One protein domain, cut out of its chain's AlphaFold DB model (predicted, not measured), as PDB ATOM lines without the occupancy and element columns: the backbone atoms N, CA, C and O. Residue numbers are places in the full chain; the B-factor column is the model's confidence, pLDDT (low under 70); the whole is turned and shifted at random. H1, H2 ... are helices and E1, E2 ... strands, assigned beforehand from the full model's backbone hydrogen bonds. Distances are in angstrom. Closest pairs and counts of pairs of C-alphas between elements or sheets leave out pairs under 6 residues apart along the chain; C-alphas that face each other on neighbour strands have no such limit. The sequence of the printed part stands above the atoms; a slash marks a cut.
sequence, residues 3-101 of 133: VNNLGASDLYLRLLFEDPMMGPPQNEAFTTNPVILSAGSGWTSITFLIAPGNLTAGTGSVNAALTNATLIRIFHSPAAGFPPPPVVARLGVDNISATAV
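What this domain is: This is residues 3 to 101 of the 133 residues of the protein "PEP-CTERM sorting domain-containing protein" of Pyrinomonadaceae bacterium (UniProt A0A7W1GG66). With little regular structure, this is a strongly twisted sheet round the long strand E2, E6 along one side, E3 and E4 along the other, E5 beyond E3; H1 covers one end, and the small pair E1 and E7 lies near the other. The printed part has 99 residues, under half of them in named elements, which are mostly strand and run E1 E2 E3 E4 E5 H1 E6 E7 along the chain, neighbour strands antiparallel. The whole is compact, radius of gyration of the C-alphas 13.7 A, spans 37 by 32 by 23 A.

Where its parts are: Find C-alpha 3 at (37.249, -41.476, 38.389), beginning E1, residues 3 to 5. Then come E2, 11 to 18, 21.4 A; E3, 28 to 31; E4, 35 to 37; E5, 55 to 59; H1, 62 to 67; E6, 71 to 76, 16.3 A; and E7, 91 to 94, ending at (40.237, -37.694, 34.179).

How they stand to each other: Look for N and O within hydrogen-bond range: N 16 and O 73 join E2 and E6, 2.8 A; N 13 and O 35, E2 and E4, 2.8 A; N 17 and O 29, hairpin E2 and E3, 2.8 A; N 30 and O 56, E3 and E5, 3.0 A; N 4 and O 92, E1 and E7, 2.9 A. H1, every O i to N i+4 pair within range, is on the sheet at a height of 7.9 A.

The domain as a whole: The printed part has no cut; links E4 to E5 and E6 to E7 are long, and no printed residue is under 70 in pLDDT.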
ATOM      1  N   VAL A   3      36.395 -40.997  37.300       98.56
ATOM      2  CA  VAL A   3      37.249 -41.476  38.389       98.56
ATOM      3  C   VAL A   3      37.342 -42.992  38.391       98.56
ATOM      4  O   VAL A   3      36.414 -43.678  37.977       98.56
ATOM      5  N   ASN A   4      38.458 -43.527  38.879       98.62
ATOM      6  CA  ASN A   4      38.658 -44.966  39.015       98.62
ATOM      7  C   ASN A   4      39.385 -45.285  40.321       98.62
ATOM      8  O   ASN A   4      40.509 -44.827  40.539       98.62
ATOM      9  N   ASN A   5      38.757 -46.080  41.185       98.44
ATOM     10  CA  ASN A   5      39.406 -46.569  42.390       98.44
ATOM     11  C   ASN A   5      40.250 -47.804  42.063       98.44
ATOM     12  O   ASN A   5      39.742 -48.916  41.935       98.44
ATOM     13  N   LEU A   6      41.560 -47.595  41.962       98.25
ATOM     14  CA  LEU A   6      42.553 -48.631  41.673       98.25
ATOM     15  C   LEU A   6      43.037 -49.346  42.952       98.25
ATOM     16  O   LEU A   6      43.983 -50.132  42.899       98.25
ATOM     17  N   GLY A   7      42.461 -49.007  44.109       96.06
ATOM     18  CA  GLY A   7      42.785 -49.576  45.412       96.06
ATOM     19  C   GLY A   7      41.832 -50.690  45.851       96.06
ATOM     20  O   GLY A   7      40.910 -51.073  45.137       96.06
ATOM     21  N   ALA A   8      42.072 -51.194  47.065       96.00
ATOM     22  CA  ALA A   8      41.310 -52.285  47.681       96.00
ATOM     23  C   ALA A   8      40.252 -51.818  48.704       96.00
ATOM     24  O   ALA A   8      39.527 -52.648  49.243       96.00
ATOM     25  N   SER A   9      40.165 -50.513  48.972       97.00
ATOM     26  CA  SER A   9      39.226 -49.926  49.935       97.00
ATOM     27  C   SER A   9      38.282 -48.953  49.244       97.00
ATOM     28  O   SER A   9      38.711 -48.207  48.361       97.00
ATOM     29  N   ASP A  10      37.028 -48.914  49.685       97.81
ATOM     30  CA  ASP A  10      36.051 -47.930  49.220       97.81
ATOM     31  C   ASP A  10      36.486 -46.504  49.579       97.81
ATOM     32  O   ASP A  10      37.055 -46.238  50.645       97.81
ATOM     33  N   LEU A  11      36.202 -45.564  48.678       98.44
ATOM     34  CA  LEU A  11      36.526 -44.157  48.857       98.44
ATOM     35  C   LEU A  11      35.264 -43.310  49.006       98.44
ATOM     36  O   LEU A  11      34.343 -43.400  48.205       98.44
ATOM     37  N   TYR A  12      35.265 -42.427  50.004       98.50
ATOM     38  CA  TYR A  12      34.244 -41.402  50.208       98.50
ATOM     39  C   TYR A  12      34.783 -40.082  49.662       98.50
ATOM     40  O   TYR A  12      35.367 -39.290  50.403       98.50
ATOM     41  N   LEU A  13      34.676 -39.890  48.349       98.44
ATOM     42  CA  LEU A  13      35.255 -38.739  47.667       98.44
ATOM     43  C   LEU A  13      34.476 -37.461  47.984       98.44
ATOM     44  O   LEU A  13      33.244 -37.446  47.998       98.44
ATOM     45  N   ARG A  14      35.217 -36.379  48.209       98.25
ATOM     46  CA  ARG A  14      34.714 -35.031  48.468       98.25
ATOM     47  C   ARG A  14      35.555 -34.008  47.717       98.25
ATOM     48  O   ARG A  14      36.733 -34.252  47.444       98.25
ATOM     49  N   LEU A  15      34.954 -32.855  47.439       97.44
ATOM     50  CA  LEU A  15      35.679 -31.655  47.022       97.44
ATOM     51  C   LEU A  15      35.813 -30.698  48.200       97.44
ATOM     52  O   LEU A  15      34.862 -30.550  48.964       97.44
ATOM     53  N   LEU A  16      36.973 -30.058  48.314       97.75
ATOM     54  CA  LEU A  16      37.279 -28.951  49.216       97.75
ATOM     55  C   LEU A  16      37.694 -27.735  48.378       97.75
ATOM     56  O   LEU A  16      38.477 -27.880  47.440       97.75
ATOM     57  N   PHE A  17      37.173 -26.570  48.739       97.50
ATOM     58  CA  PHE A  17      37.512 -25.257  48.200       97.50
ATOM     59  C   PHE A  17      38.218 -24.458  49.288       97.50
ATOM     60  O   PHE A  17      37.712 -24.398  50.410       97.50
ATOM     61  N   GLU A  18      39.352 -23.854  48.952       96.00
ATOM     62  CA  GLU A  18      40.182 -23.090  49.890       96.00
ATOM     63  C   GLU A  18      40.601 -21.763  49.239       96.00
ATOM     64  O   GLU A  18      40.847 -21.701  48.028       96.00
ATOM     65  N   ASP A  19      40.726 -20.714  50.050       93.50
ATOM     66  CA  ASP A  19      41.154 -19.373  49.634       93.50
ATOM     67  C   ASP A  19      42.500 -18.920  50.246       93.50
ATOM     68  O   ASP A  19      42.606 -17.771  50.685       93.50
ATOM     69  N   PRO A  20      43.557 -19.759  50.318       82.19
ATOM     70  CA  PRO A  20      44.792 -19.367  50.990       82.19
ATOM     71  C   PRO A  20      45.436 -18.157  50.299       82.19
ATOM     72  O   PRO A  20      46.105 -18.274  49.271       82.19
ATOM     73  N   MET A  21      45.253 -16.972  50.879       75.56
ATOM     74  CA  MET A  21      45.913 -15.735  50.472       75.56
ATOM     75  C   MET A  21      47.020 -15.410  51.472       75.56
ATOM     76  O   MET A  21      46.762 -14.870  52.543       75.56
ATOM     77  N   MET A  22      48.269 -15.734  51.109       72.12
ATOM     78  CA  MET A  22      49.480 -15.440  51.902       72.12
ATOM     79  C   MET A  22      49.430 -15.933  53.368       72.12
ATOM     80  O   MET A  22      50.068 -15.354  54.245       72.12
ATOM     81  N   GLY A  23      48.690 -17.010  53.643       82.06
ATOM     82  CA  GLY A  23      48.476 -17.564  54.980       82.06
ATOM     83  C   GLY A  23      47.573 -18.802  54.937       82.06
ATOM     84  O   GLY A  23      47.244 -19.265  53.841       82.06
ATOM     85  N   PRO A  24      47.177 -19.362  56.098       87.38
ATOM     86  CA  PRO A  24      46.166 -20.414  56.121       87.38
ATOM     87  C   PRO A  24      44.853 -19.903  55.496       87.38
ATOM     88  O   PRO A  24      44.577 -18.697  55.590       87.38
ATOM     89  N   PRO A  25      44.047 -20.790  54.882       91.56
ATOM     90  CA  PRO A  25      42.745 -20.418  54.341       91.56
ATOM     91  C   PRO A  25      41.903 -19.673  55.382       91.56
ATOM     92  O   PRO A  25      41.861 -20.050  56.555       91.56
ATOM     93  N   GLN A  26      41.253 -18.593  54.962       94.38
ATOM     94  CA  GLN A  26      40.293 -17.871  55.800       94.38
ATOM     95  C   GLN A  26      38.890 -18.455  55.637       94.38
ATOM     96  O   GLN A  26      38.066 -18.375  56.551       94.38
ATOM     97  N   ASN A  27      38.619 -19.050  54.476       95.94
ATOM     98  CA  ASN A  27      37.372 -19.702  54.141       95.94
ATOM     99  C   ASN A  27      37.651 -21.054  53.486       95.94
ATOM    100  O   ASN A  27      38.348 -21.163  52.477       95.94
ATOM    101  N   GLU A  28      37.034 -22.084  54.047       96.38
ATOM    102  CA  GLU A  28      37.082 -23.445  53.536       96.38
ATOM    103  C   GLU A  28      35.665 -23.984  53.434       96.38
ATOM    104  O   GLU A  28      34.862 -23.851  54.363       96.38
ATOM    105  N   ALA A  29      35.356 -24.644  52.325       97.81
ATOM    106  CA  ALA A  29      34.078 -25.313  52.151       97.81
ATOM    107  C   ALA A  29      34.268 -26.650  51.453       97.81
ATOM    108  O   ALA A  29      34.983 -26.738  50.461       97.81
ATOM    109  N   PHE A  30      33.598 -27.687  51.937       98.19
ATOM    110  CA  PHE A  30      33.643 -29.009  51.324       98.19
ATOM    111  C   PHE A  30      32.249 -29.574  51.099       98.19
ATOM    112  O   PHE A  30      31.292 -29.205  51.774       98.19
ATOM    113  N   THR A  31      32.115 -30.491  50.145       97.75
ATOM    114  CA  THR A  31      30.831 -31.141  49.844       97.75
ATOM    115  C   THR A  31      30.272 -31.838  51.082       97.75
ATOM    116  O   THR A  31      30.969 -32.656  51.686       97.75
ATOM    117  N   THR A  32      29.016 -31.551  51.441       96.94
ATOM    118  CA  THR A  32      28.342 -32.096  52.636       96.94
ATOM    119  C   THR A  32      28.157 -33.606  52.544       96.94
ATOM    120  O   THR A  32      28.458 -34.334  53.493       96.94
ATOM    121  N   ASN A  33      27.736 -34.093  51.376       96.94
ATOM    122  CA  ASN A  33      27.585 -35.519  51.098       96.94
ATOM    123  C   ASN A  33      28.771 -36.009  50.256       96.94
ATOM    124  O   ASN A  33      29.107 -35.349  49.268       96.94
ATOM    125  N   PRO A  34      29.411 -37.134  50.619       97.94
ATOM    126  CA  PRO A  34      30.463 -37.716  49.802       97.94
ATOM    127  C   PRO A  34      29.866 -38.472  48.611       97.94
ATOM    128  O   PRO A  34      28.754 -38.996  48.684       97.94
ATOM    129  N   VAL A  35      30.646 -38.598  47.542       98.12
ATOM    130  CA  VAL A  35      30.393 -39.587  46.491       98.12
ATOM    131  C   VAL A  35      31.138 -40.863  46.863       98.12
ATOM    132  O   VAL A  35      32.354 -40.843  47.050       98.12
ATOM    133  N   ILE A  36      30.413 -41.971  46.991       98.19
ATOM    134  CA  ILE A  36      31.007 -43.270  47.314       98.19
ATOM    135  C   ILE A  36      31.532 -43.902  46.023       98.19
ATOM    136  O   ILE A  36      30.787 -44.047  45.055       98.19
ATOM    137  N   LEU A  37      32.807 -44.281  46.023       98.56
ATOM    138  CA  LEU A  37      33.481 -44.962  44.926       98.56
ATOM    139  C   LEU A  37      34.063 -46.285  45.432       98.56
ATOM    140  O   LEU A  37      35.092 -46.303  46.117       98.56
ATOM    141  N   SER A  38      33.394 -47.387  45.103       98.25
ATOM    142  CA  SER A  38      33.794 -48.721  45.552       98.25
ATOM    143  C   SER A  38      35.178 -49.127  45.044       98.25
ATOM    144  O   SER A  38      35.627 -48.664  43.993       98.25
ATOM    145  N   ALA A  39      35.867 -49.989  45.786       97.94
ATOM    146  CA  ALA A  39      37.144 -50.567  45.370       97.94
ATOM    147  C   ALA A  39      37.035 -51.260  44.001       97.94
ATOM    148  O   ALA A  39      36.084 -51.998  43.742       97.94
ATOM    149  N   GLY A  40      38.011 -51.029  43.117       96.81
ATOM    150  CA  GLY A  40      38.042 -51.653  41.792       96.81
ATOM    151  C   GLY A  40      36.887 -51.254  40.867       96.81
ATOM    152  O   GLY A  40      36.564 -52.014  39.959       96.81
ATOM    153  N   SER A  41      36.261 -50.089  41.073       97.81
ATOM    154  CA  SER A  41      35.067 -49.657  40.328       97.81
ATOM    155  C   SER A  41      35.248 -49.578  38.806       97.81
ATOM    156  O   SER A  41      34.264 -49.506  38.074       97.81
ATOM    157  N   GLY A  42      36.492 -49.519  38.318       98.12
ATOM    158  CA  GLY A  42      36.771 -49.088  36.952       98.12
ATOM    159  C   GLY A  42      36.469 -47.598  36.773       98.12
ATOM    160  O   GLY A  42      36.180 -46.885  37.740       98.12
ATOM    161  N   TRP A  43      36.551 -47.111  35.532       98.56
ATOM    162  CA  TRP A  43      36.209 -45.724  35.211       98.56
ATOM    163  C   TRP A  43      34.710 -45.482  35.388       98.56
ATOM    164  O   TRP A  43      33.884 -46.109  34.733       98.56
ATOM    165  N   THR A  44      34.374 -44.568  36.293       98.25
ATOM    166  CA  THR A  44      33.013 -44.187  36.667       98.25
ATOM    167  C   THR A  44      32.872 -42.677  36.555       98.25
ATOM    168  O   THR A  44      33.709 -41.940  37.075       98.25
ATOM    169  N   SER A  45      31.806 -42.206  35.908       97.94
ATOM    170  CA  SER A  45      31.517 -40.775  35.850       97.94
ATOM    171  C   SER A  45      30.792 -40.326  37.115       97.94
ATOM    172  O   SER A  45      29.794 -40.930  37.513       97.94
ATOM    173  N   ILE A  46      31.295 -39.269  37.748       97.00
ATOM    174  CA  ILE A  46      30.730 -38.687  38.967       97.00
ATOM    175  C   ILE A  46      30.541 -37.175  38.836       97.00
ATOM    176  O   ILE A  46      31.270 -36.478  38.115       97.00
ATOM    177  N   THR A  47      29.591 -36.666  39.618       95.69
ATOM    178  CA  THR A  47      29.256 -35.243  39.700       95.69
ATOM    179  C   THR A  47      29.204 -34.807  41.156       95.69
ATOM    180  O   THR A  47      28.535 -35.434  41.976       95.69
ATOM    181  N   PHE A  48      29.867 -33.692  41.462       96.06
ATOM    182  CA  PHE A  48      29.731 -32.999  42.737       96.06
ATOM    183  C   PHE A  48      28.825 -31.785  42.563       96.06
ATOM    184  O   PHE A  48      29.053 -30.958  41.680       96.06
ATOM    185  N   LEU A  49      27.811 -31.664  43.418       94.88
ATOM    186  CA  LEU A  49      27.030 -30.436  43.513       94.88
ATOM    187  C   LEU A  49      27.813 -29.417  44.344       94.88
ATOM    188  O   LEU A  49      28.202 -29.712  45.473       94.88
ATOM    189  N   ILE A  50      28.039 -28.234  43.775       94.06
ATOM    190  CA  ILE A  50      28.890 -27.183  44.363       94.06
ATOM    191  C   ILE A  50      28.118 -25.901  44.696       94.06
ATOM    192  O   ILE A  50      28.723 -24.879  45.005       94.06
ATOM    193  N   ALA A  51      26.783 -25.928  44.626       94.00
ATOM    194  CA  ALA A  51      25.977 -24.809  45.098       94.00
ATOM    195  C   ALA A  51      26.148 -24.650  46.623       94.00
ATOM    196  O   ALA A  51      26.360 -25.655  47.308       94.00
ATOM    197  N   PRO A  52      25.998 -23.435  47.187       95.44
ATOM    198  CA  PRO A  52      26.270 -23.197  48.605       95.44
ATOM    199  C   PRO A  52      25.537 -24.148  49.564       95.44
ATOM    200  O   PRO A  52      26.120 -24.606  50.539       95.44
ATOM    201  N   GLY A  53      24.286 -24.520  49.260       95.19
ATOM    202  CA  GLY A  53      23.501 -25.456  50.077       95.19
ATOM    203  C   GLY A  53      23.979 -26.915  50.047       95.19
ATOM    204  O   GLY A  53      23.510 -27.729  50.838       95.19
ATOM    205  N   ASN A  54      24.900 -27.270  49.149       96.50
ATOM    206  CA  ASN A  54      25.496 -28.604  49.057       96.50
ATOM    207  C   ASN A  54      26.859 -28.701  49.751       96.50
ATOM    208  O   ASN A  54      27.457 -29.782  49.759       96.50
ATOM    209  N   LEU A  55      27.344 -27.596  50.316       97.62
ATOM    210  CA  LEU A  55      28.639 -27.517  50.971       97.62
ATOM    211  C   LEU A  55      28.473 -27.242  52.467       97.62
ATOM    212  O   LEU A  55      27.537 -26.582  52.911       97.62
ATOM    213  N   THR A  56      29.417 -27.752  53.244       97.50
ATOM    214  CA  THR A  56      29.599 -27.464  54.663       97.50
ATOM    215  C   THR A  56      30.837 -26.585  54.803       97.50
ATOM    216  O   THR A  56      31.858 -26.855  54.170       97.50
ATOM    217  N   ALA A  57      30.750 -25.528  55.613       97.31
ATOM    218  CA  ALA A  57      31.915 -24.714  55.945       97.31
ATOM    219  C   ALA A  57      32.869 -25.520  56.840       97.31
ATOM    220  O   ALA A  57      32.451 -26.034  57.876       97.31
ATOM    221  N   GLY A  58      34.138 -25.615  56.444       94.94
ATOM    222  CA  GLY A  58      35.220 -26.063  57.324       94.94
ATOM    223  C   GLY A  58      35.689 -24.928  58.227       94.94
ATOM    224  O   GLY A  58      35.749 -25.078  59.443       94.94
ATOM    225  N   THR A  59      35.910 -23.763  57.616       94.94
ATOM    226  CA  THR A  59      36.271 -22.503  58.271       94.94
ATOM    227  C   THR A  59      35.580 -21.359  57.530       94.94
ATOM    228  O   THR A  59      35.421 -21.416  56.312       94.94
ATOM    229  N   GLY A  60      35.158 -20.309  58.235       95.19
ATOM    230  CA  GLY A  60      34.606 -19.109  57.597       95.19
ATOM    231  C   GLY A  60      33.280 -19.348  56.859       95.19
ATOM    232  O   GLY A  60      32.349 -19.946  57.399       95.19
ATOM    233  N   SER A  61      33.171 -18.818  55.638       96.19
ATOM    234  CA  SER A  61      31.936 -18.786  54.844       96.19
ATOM    235  C   SER A  61      32.041 -19.605  53.562       96.19
ATOM    236  O   SER A  61      32.952 -19.409  52.762       96.19
ATOM    237  N   VAL A  62      31.023 -20.431  53.291       97.38
ATOM    238  CA  VAL A  62      30.893 -21.174  52.026       97.38
ATOM    239  C   VAL A  62      30.902 -20.245  50.811       97.38
ATOM    240  O   VAL A  62      31.582 -20.517  49.826       97.38
ATOM    241  N   ASN A  63      30.169 -19.131  50.875       97.19
ATOM    242  CA  ASN A  63      30.085 -18.201  49.749       97.19
ATOM    243  C   ASN A  63      31.432 -17.524  49.479       97.19
ATOM    244  O   ASN A  63      31.804 -17.345  48.321       97.19
ATOM    245  N   ALA A  64      32.170 -17.173  50.535       95.94
ATOM    246  CA  ALA A  64      33.502 -16.593  50.395       95.94
ATOM    247  C   ALA A  64      34.505 -17.630  49.867       95.94
ATOM    248  O   ALA A  64      35.241 -17.315  48.937       95.94
ATOM    249  N   ALA A  65      34.458 -18.870  50.372       96.25
ATOM    250  CA  ALA A  65      35.282 -19.972  49.879       96.25
ATOM    251  C   ALA A  65      35.061 -20.218  48.381       96.25
ATOM    252  O   ALA A  65      36.025 -20.352  47.644       96.25
ATOM    253  N   LEU A  66      33.810 -20.217  47.902       95.69
ATOM    254  CA  LEU A  66      33.502 -20.381  46.475       95.69
ATOM    255  C   LEU A  66      33.911 -19.174  45.621       95.69
ATOM    256  O   LEU A  66      34.376 -19.352  44.499       95.69
ATOM    257  N   THR A  67      33.724 -17.955  46.132       95.44
ATOM    258  CA  THR A  67      34.030 -16.720  45.388       95.44
ATOM    259  C   THR A  67      35.536 -16.508  45.243       95.44
ATOM    260  O   THR A  67      35.991 -16.047  44.200       95.44
ATOM    261  N   ASN A  68      36.304 -16.864  46.275       93.94
ATOM    262  CA  ASN A  68      37.741 -16.610  46.361       93.94
ATOM    263  C   ASN A  68      38.583 -17.888  46.224       93.94
ATOM    264  O   ASN A  68      39.777 -17.848  46.520       93.94
ATOM    265  N   ALA A  69      37.988 -19.014  45.809       94.69
ATOM    266  CA  ALA A  69      38.685 -20.293  45.706       94.69
ATOM    267  C   ALA A  69      39.924 -20.167  44.811       94.69
ATOM    268  O   ALA A  69      39.817 -19.924  43.608       94.69
ATOM    269  N   THR A  70      41.100 -20.392  45.389       94.62
ATOM    270  CA  THR A  70      42.363 -20.511  44.646       94.62
ATOM    271  C   THR A  70      42.858 -21.949  44.606       94.62
ATOM    272  O   THR A  70      43.654 -22.295  43.732       94.62
ATOM    273  N   LEU A  71      42.354 -22.806  45.498       94.56
ATOM    274  CA  LEU A  71      42.615 -24.237  45.501       94.56
ATOM    275  C   LEU A  71      41.314 -25.035  45.507       94.56
ATOM    276  O   LEU A  71      40.352 -24.712  46.204       94.56
ATOM    277  N   ILE A  72      41.340 -26.127  44.744       95.19
ATOM    278  CA  ILE A  72      40.349 -27.195  44.807       95.19
ATOM    279  C   ILE A  72      41.095 -28.485  45.114       95.19
ATOM    280  O   ILE A  72      42.064 -28.831  44.434       95.19
ATOM    281  N   ARG A  73      40.624 -29.224  46.115       95.69
ATOM    282  CA  ARG A  73      41.194 -30.507  46.516       95.69
ATOM    283  C   ARG A  73      40.140 -31.601  46.435       95.69
ATOM    284  O   ARG A  73      39.055 -31.476  46.993       95.69
ATOM    285  N   ILE A  74      40.497 -32.706  45.788       96.44
ATOM    286  CA  ILE A  74      39.766 -33.970  45.905       96.44
ATOM    287  C   ILE A  74      40.358 -34.720  47.096       96.44
ATOM    288  O   ILE A  74      41.575 -34.899  47.172       96.44
ATOM    289  N   PHE A  75      39.517 -35.160  48.026       97.19
ATOM    290  CA  PHE A  75      39.970 -35.930  49.181       97.19
ATOM    291  C   PHE A  75      38.976 -37.022  49.571       97.19
ATOM    292  O   PHE A  75      37.803 -36.983  49.207       97.19
ATOM    293  N   HIS A  76      39.467 -38.014  50.309       97.44
ATOM    294  CA  HIS A  76      38.650 -39.039  50.942       97.44
ATOM    295  C   HIS A  76      38.264 -38.576  52.346       97.44
ATOM    296  O   HIS A  76      39.153 -38.252  53.127       97.44
ATOM    297  N   SER A  77      36.981 -38.603  52.697       97.69
ATOM    298  CA  SER A  77      36.570 -38.553  54.101       97.69
ATOM    299  C   SER A  77      35.169 -39.131  54.295       97.69
ATOM    300  O   SER A  77      34.217 -38.645  53.672       97.69
ATOM    301  N   PRO A  78      34.987 -40.132  55.172       95.88
ATOM    302  CA  PRO A  78      33.653 -40.622  55.504       95.88
ATOM    303  C   PRO A  78      32.838 -39.557  56.258       95.88
ATOM    304  O   PRO A  78      31.633 -39.442  56.048       95.88
ATOM    305  N   ALA A  79      33.491 -38.703  57.054       93.44
ATOM    306  CA  ALA A  79      32.863 -37.586  57.758       93.44
ATOM    307  C   ALA A  79      32.933 -36.276  56.952       93.44
ATOM    308  O   ALA A  79      33.798 -36.090  56.096       93.44
ATOM    309  N   ALA A  80      32.021 -35.343  57.225       88.94
ATOM    310  CA  ALA A  80      32.037 -34.005  56.640       88.94
ATOM    311  C   ALA A  80      33.031 -33.114  57.414       88.94
ATOM    312  O   ALA A  80      32.626 -32.317  58.255       88.94
ATOM    313  N   GLY A  81      34.335 -33.302  57.176       91.69
ATOM    314  CA  GLY A  81      35.392 -32.566  57.874       91.69
ATOM    315  C   GLY A  81      36.782 -32.720  57.254       91.69
ATOM    316  O   GLY A  81      37.046 -33.686  56.529       91.69
ATOM    317  N   PHE A  82      37.652 -31.759  57.572       92.88
ATOM    318  CA  PHE A  82      39.054 -31.673  57.163       92.88
ATOM    319  C   PHE A  82      39.917 -31.235  58.374       92.88
ATOM    320  O   PHE A  82      39.447 -30.396  59.144       92.88
ATOM    321  N   PRO A  83      41.134 -31.781  58.590       94.00
ATOM    322  CA  PRO A  83      41.811 -32.794  57.778       94.00
ATOM    323  C   PRO A  83      41.151 -34.184  57.878       94.00
ATOM    324  O   PRO A  83      40.546 -34.512  58.899       94.00
ATOM    325  N   PRO A  84      41.235 -35.012  56.819       95.50
ATOM    326  CA  PRO A  84      40.611 -36.329  56.795       95.50
ATOM    327  C   PRO A  84      41.428 -37.398  57.536       95.50
ATOM    328  O   PRO A  84      42.635 -37.228  57.737       95.50
ATOM    329  N   PRO A  85      40.810 -38.547  57.876       95.00
ATOM    330  CA  PRO A  85      41.561 -39.717  58.311       95.00
ATOM    331  C   PRO A  85      42.512 -40.210  57.201       95.00
ATOM    332  O   PRO A  85      42.214 -40.049  56.011       95.00
ATOM    333  N   PRO A  86      43.648 -40.834  57.560       94.12
ATOM    334  CA  PRO A  86      44.581 -41.370  56.580       94.12
ATOM    335  C   PRO A  86      43.951 -42.520  55.787       94.12
ATOM    336  O   PRO A  86      43.226 -43.352  56.332       94.12
ATOM    337  N   VAL A  87      44.286 -42.599  54.501       94.94
ATOM    338  CA  VAL A  87      43.888 -43.696  53.615       94.94
ATOM    339  C   VAL A  87      45.051 -44.071  52.700       94.94
ATOM    340  O   VAL A  87      45.765 -43.202  52.199       94.94
ATOM    341  N   VAL A  88      45.236 -45.370  52.465       95.12
ATOM    342  CA  VAL A  88      46.134 -45.881  51.422       95.12
ATOM    343  C   VAL A  88      45.272 -46.275  50.233       95.12
ATOM    344  O   VAL A  88      44.582 -47.290  50.265       95.12
ATOM    345  N   ALA A  89      45.283 -45.453  49.189       94.44
ATOM    346  CA  ALA A  89      44.508 -45.695  47.981       94.44
ATOM    347  C   ALA A  89      45.206 -45.125  46.746       94.44
ATOM    348  O   ALA A  89      46.105 -44.288  46.841       94.44
ATOM    349  N   ARG A  90      44.774 -45.587  45.571       96.94
ATOM    350  CA  ARG A  90      45.197 -45.067  44.270       96.94
ATOM    351  C   ARG A  90      43.943 -44.664  43.510       96.94
ATOM    352  O   ARG A  90      43.075 -45.498  43.277       96.94
ATOM    353  N   LEU A  91      43.854 -43.390  43.151       98.06
ATOM    354  CA  LEU A  91      42.718 -42.822  42.437       98.06
ATOM    355  C   LEU A  91      43.177 -42.384  41.045       98.06
ATOM    356  O   LEU A  91      44.092 -41.572  40.928       98.06
ATOM    357  N   GLY A  92      42.549 -42.927  40.006       98.44
ATOM    358  CA  GLY A  92      42.584 -42.347  38.667       98.44
ATOM    359  C   GLY A  92      41.555 -41.224  38.569       98.44
ATOM    360  O   GLY A  92      40.444 -41.377  39.079       98.44
ATOM    361  N   VAL A  93      41.923 -40.110  37.938       98.31
ATOM    362  CA  VAL A  93      41.045 -38.956  37.699       98.31
ATOM    363  C   VAL A  93      41.277 -38.464  36.278       98.31
ATOM    364  O   VAL A  93      42.427 -38.293  35.882       98.31
ATOM    365  N   ASP A  94      40.199 -38.233  35.536       98.38
ATOM    366  CA  ASP A  94      40.237 -37.694  34.179       98.38
ATOM    367  C   ASP A  94      38.969 -36.873  33.864       98.38
ATOM    368  O   ASP A  94      38.014 -36.841  34.651       98.38
ATOM    369  N   ASN A  95      38.961 -36.180  32.721       97.81
ATOM    370  CA  ASN A  95      37.811 -35.453  32.171       97.81
ATOM    371  C   ASN A  95      37.133 -34.525  33.194       97.81
ATOM    372  O   ASN A  95      35.913 -34.539  33.399       97.81
ATOM    373  N   ILE A  96      37.933 -33.723  33.898       96.31
ATOM    374  CA  ILE A  96      37.412 -32.745  34.853       96.31
ATOM    375  C   ILE A  96      36.751 -31.606  34.073       96.31
ATOM    376  O   ILE A  96      37.402 -30.891  33.314       96.31
ATOM    377  N   SER A  97      35.454 -31.415  34.297       95.38
ATOM    378  CA  SER A  97      34.663 -30.356  33.675       95.38
ATOM    379  C   SER A  97      33.738 -29.706  34.697       95.38
ATOM    380  O   SER A  97      33.109 -30.405  35.496       95.38
ATOM    381  N   ALA A  98      33.593 -28.385  34.621       92.06
ATOM    382  CA  ALA A  98      32.539 -27.656  35.315       92.06
ATOM    383  C   ALA A  98      31.352 -27.468  34.364       92.06
ATOM    384  O   ALA A  98      31.505 -26.931  33.268       92.06
ATOM    385  N   THR A  99      30.166 -27.911  34.777       88.00
ATOM    386  CA  THR A  99      28.933 -27.772  33.994       88.00
ATOM    387  C   THR A  99      27.936 -26.925  34.763       88.00
ATOM    388  O   THR A  99      27.598 -27.253  35.903       88.00
ATOM    389  N   ALA A 100      27.430 -25.862  34.141       81.12
ATOM    390  CA  ALA A 100      26.295 -25.134  34.686       81.12
ATOM    391  C   ALA A 100      25.060 -26.049  34.663       81.12
ATOM    392  O   ALA A 100      24.691 -26.566  33.609       81.12
ATOM    393  N   VAL A 101      24.434 -26.265  35.822       72.56
ATOM    394  CA  VAL A 101      23.139 -26.949  35.904       72.56
ATOM    395  C   VAL A 101      22.057 -25.884  35.710       72.56
ATOM    396  O   VAL A 101      22.011 -24.953  36.515       72.56
TER     397      VAL A 101